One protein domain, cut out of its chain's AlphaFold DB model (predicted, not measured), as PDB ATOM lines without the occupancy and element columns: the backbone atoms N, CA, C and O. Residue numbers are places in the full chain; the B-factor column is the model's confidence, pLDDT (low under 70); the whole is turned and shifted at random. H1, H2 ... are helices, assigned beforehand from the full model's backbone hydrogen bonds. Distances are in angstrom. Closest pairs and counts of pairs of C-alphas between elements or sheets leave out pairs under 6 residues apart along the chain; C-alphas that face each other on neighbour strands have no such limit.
ATOM      1  N   ALA A   2     -52.169 -20.923  31.500       68.12
ATOM      2  CA  ALA A   2     -51.424 -20.141  30.506       68.12
ATOM      3  C   ALA A   2     -52.069 -20.135  29.102       68.12
ATOM      4  O   ALA A   2     -52.181 -19.077  28.493       68.12
ATOM      5  N   ARG A   3     -52.623 -21.266  28.631       74.50
ATOM      6  CA  ARG A   3     -53.327 -21.330  27.334       74.50
ATOM      7  C   ARG A   3     -54.541 -20.400  27.212       74.50
ATOM      8  O   ARG A   3     -54.824 -19.950  26.109       74.50
ATOM      9  N   MET A   4     -55.206 -20.045  28.313       81.06
ATOM     10  CA  MET A   4     -56.343 -19.111  28.291       81.06
ATOM     11  C   MET A   4     -55.916 -17.693  27.886       81.06
ATOM     12  O   MET A   4     -56.669 -16.981  27.229       81.06
ATOM     13  N   ILE A   5     -54.676 -17.298  28.208       79.38
ATOM     14  CA  ILE A   5     -54.096 -16.006  27.802       79.38
ATOM     15  C   ILE A   5     -53.899 -15.962  26.281       79.38
ATOM     16  O   ILE A   5     -54.115 -14.928  25.651       79.38
ATOM     17  N   GLN A   6     -53.516 -17.091  25.680       77.06
ATOM     18  CA  GLN A   6     -53.294 -17.205  24.240       77.06
ATOM     19  C   GLN A   6     -54.614 -17.263  23.460       77.06
ATOM     20  O   GLN A   6     -54.769 -16.558  22.465       77.06
ATOM     21  N   THR A   7     -55.563 -18.091  23.905       79.94
ATOM     22  CA  THR A   7     -56.838 -18.320  23.203       79.94
ATOM     23  C   THR A   7     -57.895 -17.262  23.499       79.94
ATOM     24  O   THR A   7     -58.890 -17.195  22.781       79.94
ATOM     25  N   LYS A   8     -57.702 -16.446  24.548       80.56
ATOM     26  CA  LYS A   8     -58.696 -15.495  25.079       80.56
ATOM     27  C   LYS A   8     -60.030 -16.160  25.445       80.56
ATOM     28  O   LYS A   8     -61.075 -15.517  25.430       80.56
ATOM     29  N   ASN A   9     -59.993 -17.450  25.772       80.88
ATOM     30  CA  ASN A   9     -61.141 -18.229  26.216       80.88
ATOM     31  C   ASN A   9     -60.858 -18.763  27.630       80.88
ATOM     32  O   ASN A   9     -59.723 -19.113  27.948       80.88
ATOM     33  N   LEU A  10     -61.892 -18.828  28.468       82.69
ATOM     34  CA  LEU A  10     -61.847 -19.344  29.839       82.69
ATOM     35  C   LEU A  10     -61.771 -20.880  29.914       82.69
ATOM     36  O   LEU A  10     -61.705 -21.449  31.002       82.69
ATOM     37  N   GLN A  11     -61.788 -21.573  28.775       83.31
ATOM     38  CA  GLN A  11     -61.702 -23.024  28.736       83.31
ATOM     39  C   GLN A  11     -60.281 -23.511  29.050       83.31
ATOM     40  O   GLN A  11     -59.303 -23.172  28.376       83.31
ATOM     41  N   TYR A  12     -60.170 -24.361  30.070       78.06
ATOM     42  CA  TYR A  12     -58.921 -25.027  30.412       78.06
ATOM     43  C   TYR A  12     -58.604 -26.119  29.382       78.06
ATOM     44  O   TYR A  12     -59.300 -27.125  29.298       78.06
ATOM     45  N   SER A  13     -57.536 -25.928  28.608       73.81
ATOM     46  CA  SER A  13     -57.103 -26.842  27.539       73.81
ATOM     47  C   SER A  13     -55.781 -27.559  27.849       73.81
ATOM     48  O   SER A  13     -55.030 -27.911  26.938       73.81
ATOM     49  N   GLY A  14     -55.494 -27.760  29.139       75.69
ATOM     50  CA  GLY A  14     -54.291 -28.440  29.622       75.69
ATOM     51  C   GLY A  14     -53.132 -27.510  29.992       75.69
ATOM     52  O   GLY A  14     -53.269 -26.279  30.063       75.69
ATOM     53  N   SER A  15     -51.990 -28.136  30.267       72.19
ATOM     54  CA  SER A  15     -50.718 -27.471  30.553       72.19
ATOM     55  C   SER A  15     -49.951 -27.191  29.255       72.19
ATOM     56  O   SER A  15     -50.152 -27.903  28.272       72.19
ATOM     57  N   PRO A  16     -49.107 -26.146  29.204       77.44
ATOM     58  CA  PRO A  16     -48.165 -25.975  28.101       77.44
ATOM     59  C   PRO A  16     -47.163 -27.133  28.043       77.44
ATOM     60  O   PRO A  16     -46.969 -27.822  29.040       77.44
ATOM     61  N   GLU A  17     -46.520 -27.314  26.891       84.00
ATOM     62  CA  GLU A  17     -45.475 -28.327  26.727       84.00
ATOM     63  C   GLU A  17     -44.184 -27.878  27.428       84.00
ATOM     64  O   GLU A  17     -43.795 -26.706  27.329       84.00
ATOM     65  N   MET A  18     -43.525 -28.807  28.125       87.19
ATOM     66  CA  MET A  18     -42.223 -28.559  28.747       87.19
ATOM     67  C   MET A  18     -41.127 -28.623  27.684       87.19
ATOM     68  O   MET A  18     -40.997 -29.641  27.009       87.19
ATOM     69  N   MET A  19     -40.331 -27.563  27.545       87.12
ATOM     70  CA  MET A  19     -39.304 -27.479  26.501       87.12
ATOM     71  C   MET A  19     -38.167 -28.492  26.703       87.12
ATOM     72  O   MET A  19     -37.685 -29.047  25.722       87.12
ATOM     73  N   GLU A  20     -37.768 -28.772  27.947       87.06
ATOM     74  CA  GLU A  20     -36.620 -29.639  28.267       87.06
ATOM     75  C   GLU A  20     -36.807 -31.110  27.873       87.06
ATOM     76  O   GLU A  20     -35.830 -31.849  27.778       87.06
ATOM     77  N   PHE A  21     -38.047 -31.548  27.657       86.00
ATOM     78  CA  PHE A  21     -38.366 -32.937  27.316       86.00
ATOM     79  C   PHE A  21     -38.733 -33.135  25.843       86.00
ATOM     80  O   PHE A  21     -39.230 -34.198  25.476       86.00
ATOM     81  N   GLN A  22     -38.520 -32.122  25.001       85.31
ATOM     82  CA  GLN A  22     -38.858 -32.167  23.582       85.31
ATOM     83  C   GLN A  22     -37.593 -32.182  22.724       85.31
ATOM     84  O   GLN A  22     -36.638 -31.457  22.990       85.31
ATOM     85  N   ASP A  23     -37.610 -32.987  21.661       88.44
ATOM     86  CA  ASP A  23     -36.569 -32.958  20.635       88.44
ATOM     87  C   ASP A  23     -36.706 -31.682  19.789       88.44
ATOM     88  O   ASP A  23     -37.809 -31.270  19.412       88.44
ATOM     89  N   ILE A  24     -35.573 -31.075  19.450       85.69
ATOM     90  CA  ILE A  24     -35.471 -29.873  18.619       85.69
ATOM     91  C   ILE A  24     -36.173 -30.098  17.275       85.69
ATOM     92  O   ILE A  24     -36.934 -29.239  16.825       85.69
ATOM     93  N   GLY A  25     -36.003 -31.283  16.675       87.88
ATOM     94  CA  GLY A  25     -36.649 -31.620  15.405       87.88
ATOM     95  C   GLY A  25     -38.180 -31.622  15.485       87.88
ATOM     96  O   GLY A  25     -38.852 -31.257  14.519       87.88
ATOM     97  N   VAL A  26     -38.744 -31.973  16.645       87.12
ATOM     98  CA  VAL A  26     -40.192 -31.926  16.891       87.12
ATOM     99  C   VAL A  26     -40.649 -30.483  17.084       87.12
ATOM    100  O   VAL A  26     -41.653 -30.078  16.494       87.12
ATOM    101  N   ILE A  27     -39.900 -29.684  17.851       85.81
ATOM    102  CA  ILE A  27     -40.207 -28.267  18.105       85.81
ATOM    103  C   ILE A  27     -40.277 -27.470  16.796       85.81
ATOM    104  O   ILE A  27     -41.178 -26.635  16.633       85.81
ATOM    105  N   ASP A  28     -39.372 -27.738  15.855       85.88
ATOM    106  CA  ASP A  28     -39.326 -27.065  14.552       85.88
ATOM    107  C   ASP A  28     -40.529 -27.396  13.662       85.88
ATOM    108  O   ASP A  28     -40.987 -26.549  12.895       85.88
ATOM    109  N   GLN A  29     -41.101 -28.592  13.810       88.94
ATOM    110  CA  GLN A  29     -42.297 -29.014  13.076       88.94
ATOM    111  C   GLN A  29     -43.605 -28.499  13.701       88.94
ATOM    112  O   GLN A  29     -44.669 -28.575  13.076       88.94
ATOM    113  N   MET A  30     -43.569 -27.969  14.929       85.94
ATOM    114  CA  MET A  30     -44.767 -27.459  15.598       85.94
ATOM    115  C   MET A  30     -45.326 -26.220  14.889       85.94
ATOM    116  O   MET A  30     -44.614 -25.268  14.571       85.94
ATOM    117  N   LYS A  31     -46.654 -26.196  14.712       85.12
ATOM    118  CA  LYS A  31     -47.372 -25.069  14.098       85.12
ATOM    119  C   LYS A  31     -47.148 -23.761  14.868       85.12
ATOM    120  O   LYS A  31     -47.036 -23.752  16.092       85.12
ATOM    121  N   SER A  32     -47.124 -22.649  14.130       75.69
ATOM    122  CA  SER A  32     -46.935 -21.299  14.677       75.69
ATOM    123  C   SER A  32     -48.037 -20.910  15.678       75.69
ATOM    124  O   SER A  32     -49.159 -21.407  15.607       75.69
ATOM    125  N   SER A  33     -47.709 -20.001  16.604       75.75
ATOM    126  CA  SER A  33     -48.385 -19.773  17.897       75.75
ATOM    127  C   SER A  33     -48.100 -20.883  18.924       75.75
ATOM    128  O   SER A  33     -48.987 -21.601  19.385       75.75
ATOM    129  N   ARG A  34     -46.820 -21.020  19.290       85.50
ATOM    130  CA  ARG A  34     -46.340 -22.010  20.266       85.50
ATOM    131  C   ARG A  34     -46.317 -21.419  21.675       85.50
ATOM    132  O   ARG A  34     -45.993 -20.248  21.855       85.50
ATOM    133  N   MET A  35     -46.638 -22.245  22.668       85.12
ATOM    134  CA  MET A  35     -46.523 -21.905  24.083       85.12
ATOM    135  C   MET A  35     -45.772 -23.026  24.790       85.12
ATOM    136  O   MET A  35     -46.254 -24.156  24.843       85.12
ATOM    137  N   PHE A  36     -44.619 -22.676  25.346       87.81
ATOM    138  CA  PHE A  36     -43.769 -23.576  26.109       87.81
ATOM    139  C   PHE A  36     -43.625 -23.065  27.534       87.81
ATOM    140  O   PHE A  36     -43.744 -21.861  27.785       87.81
ATOM    141  N   HIS A  37     -43.343 -23.975  28.455       89.44
ATOM    142  CA  HIS A  37     -42.770 -23.617  29.743       89.44
ATOM    143  C   HIS A  37     -41.395 -24.266  29.886       89.44
ATOM    144  O   HIS A  37     -41.120 -25.302  29.284       89.44
ATOM    145  N   THR A  38     -40.532 -23.631  30.669       89.88
ATOM    146  CA  THR A  38     -39.157 -24.073  30.889       89.88
ATOM    147  C   THR A  38     -38.672 -23.599  32.259       89.88
ATOM    148  O   THR A  38     -39.126 -22.569  32.766       89.88
ATOM    149  N   HIS A  39     -37.781 -24.380  32.855       90.69
ATOM    150  CA  HIS A  39     -36.979 -24.092  34.038       90.69
ATOM    151  C   HIS A  39     -35.570 -23.575  33.689       90.69
ATOM    152  O   HIS A  39     -34.800 -23.282  34.603       90.69
ATOM    153  N   LEU A  40     -35.228 -23.448  32.399       88.69
ATOM    154  CA  LEU A  40     -33.941 -22.917  31.950       88.69
ATOM    155  C   LEU A  40     -33.708 -21.496  32.473       88.69
ATOM    156  O   LEU A  40     -34.598 -20.640  32.471       88.69
ATOM    157  N   THR A  41     -32.478 -21.241  32.911       86.81
ATOM    158  CA  THR A  41     -32.057 -19.909  33.344       86.81
ATOM    159  C   THR A  41     -31.823 -18.996  32.142       86.81
ATOM    160  O   THR A  41     -31.658 -19.449  31.008       86.81
ATOM    161  N   TYR A  42     -31.800 -17.685  32.392       82.69
ATOM    162  CA  TYR A  42     -31.687 -16.653  31.356       82.69
ATOM    163  C   TYR A  42     -30.555 -16.873  30.326       82.69
ATOM    164  O   TYR A  42     -30.797 -16.615  29.155       82.69
ATOM    165  N   PRO A  43     -29.359 -17.388  30.673       85.44
ATOM    166  CA  PRO A  43     -28.313 -17.652  29.679       85.44
ATOM    167  C   PRO A  43     -28.625 -18.777  28.679       85.44
ATOM    168  O   PRO A  43     -28.018 -18.817  27.613       85.44
ATOM    169  N   PHE A  44     -29.540 -19.693  29.011       85.75
ATOM    170  CA  PHE A  44     -29.864 -20.867  28.189       85.75
ATOM    171  C   PHE A  44     -31.163 -20.712  27.386       85.75
ATOM    172  O   PHE A  44     -31.551 -21.627  26.661       85.75
ATOM    173  N   ILE A  45     -31.851 -19.571  27.496       86.31
ATOM    174  CA  ILE A  45     -33.027 -19.287  26.665       86.31
ATOM    175  C   ILE A  45     -32.599 -18.918  25.236       86.31
ATOM    176  O   ILE A  45     -31.462 -18.524  24.983       86.31
ATOM    177  N   SER A  46     -33.519 -19.015  24.276       83.06
ATOM    178  CA  SER A  46     -33.212 -18.692  22.879       83.06
ATOM    179  C   SER A  46     -32.827 -17.218  22.696       83.06
ATOM    180  O   SER A  46     -33.410 -16.325  23.309       83.06
ATOM    181  N   LYS A  47     -31.893 -16.931  21.780       83.94
ATOM    182  CA  LYS A  47     -31.509 -15.546  21.436       83.94
ATOM    183  C   LYS A  47     -32.703 -14.695  21.003       83.94
ATOM    184  O   LYS A  47     -32.812 -13.550  21.415       83.94
ATOM    185  N   ALA A  48     -33.664 -15.292  20.296       82.75
ATOM    186  CA  ALA A  48     -34.912 -14.632  19.923       82.75
ATOM    187  C   ALA A  48     -35.722 -14.133  21.141       82.75
ATOM    188  O   ALA A  48     -36.420 -13.123  21.050       82.75
ATOM    189  N   ALA A  49     -35.622 -14.814  22.290       82.94
ATOM    190  CA  ALA A  49     -36.175 -14.350  23.562       82.94
ATOM    191  C   ALA A  49     -35.470 -13.098  24.078       82.94
ATOM    192  O   ALA A  49     -36.130 -12.163  24.527       82.94
ATOM    193  N   MET A  50     -34.143 -13.075  23.980       82.75
ATOM    194  CA  MET A  50     -33.312 -11.948  24.405       82.75
ATOM    195  C   MET A  50     -33.501 -10.725  23.502       82.75
ATOM    196  O   MET A  50     -33.505  -9.598  23.983       82.75
ATOM    197  N   GLU A  51     -33.718 -10.953  22.208       88.00
ATOM    198  CA  GLU A  51     -33.960  -9.930  21.183       88.00
ATOM    199  C   GLU A  51     -35.408  -9.394  21.191       88.00
ATOM    200  O   GLU A  51     -35.744  -8.483  20.439       88.00
ATOM    201  N   GLY A  52     -36.283  -9.928  22.055       83.19
ATOM    202  CA  GLY A  52     -37.654  -9.436  22.232       83.19
ATOM    203  C   GLY A  52     -38.663  -9.937  21.193       83.19
ATOM    204  O   GLY A  52     -39.776  -9.415  21.107       83.19
TER     205      GLY A  52
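What this domain is: This is residues 2 to 52 of the 100 residues of the protein "Sulfotransferase 4A1" of Mizuhopecten yessoensis (UniProt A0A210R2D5). There is little regular structure here: a loose, winding stretch with three short helices at the corners of a triangle, H1 towards one end of the longest axis and H2 and H3 towards the other. The two long loops between them meet where residues 17 to 18 pair with 36 to 37, parallel; residues 43 to 49 stick out. The printed part has 51 residues, 16 of them in H1, H2 and H3, in that order, with no named strand: all helix. It is loose, with a radius of gyration of the C-alphas of 12.4 A and spans of 33 by 23 by 19 A.

How they stand to each other: H1, residues 2 to 7, H2, residues 24 to 29, and H3, residues 47 to 50, are apart from each other, with no C-alpha of one within 8 A of another. In H1 and H2, 1 of 2 O i to N i+4 pairs is within hydrogen-bond range; H3 is too short for such a pair.

Where its parts are: H1 begins at C-alpha 2, (-51.424, -20.141, 30.506), and is 9.3 A long. H2 is 8.8 A long. H3, 5.0 A long, ends at C-alpha 50, (-33.312, -11.948, 24.405).

The domain as a whole: The C-alphas farthest apart, of Gln 11 and Pro 43, are 33.8 A apart. Both links are long, and the printed part has no cut. Residue 2 is under pLDDT 70.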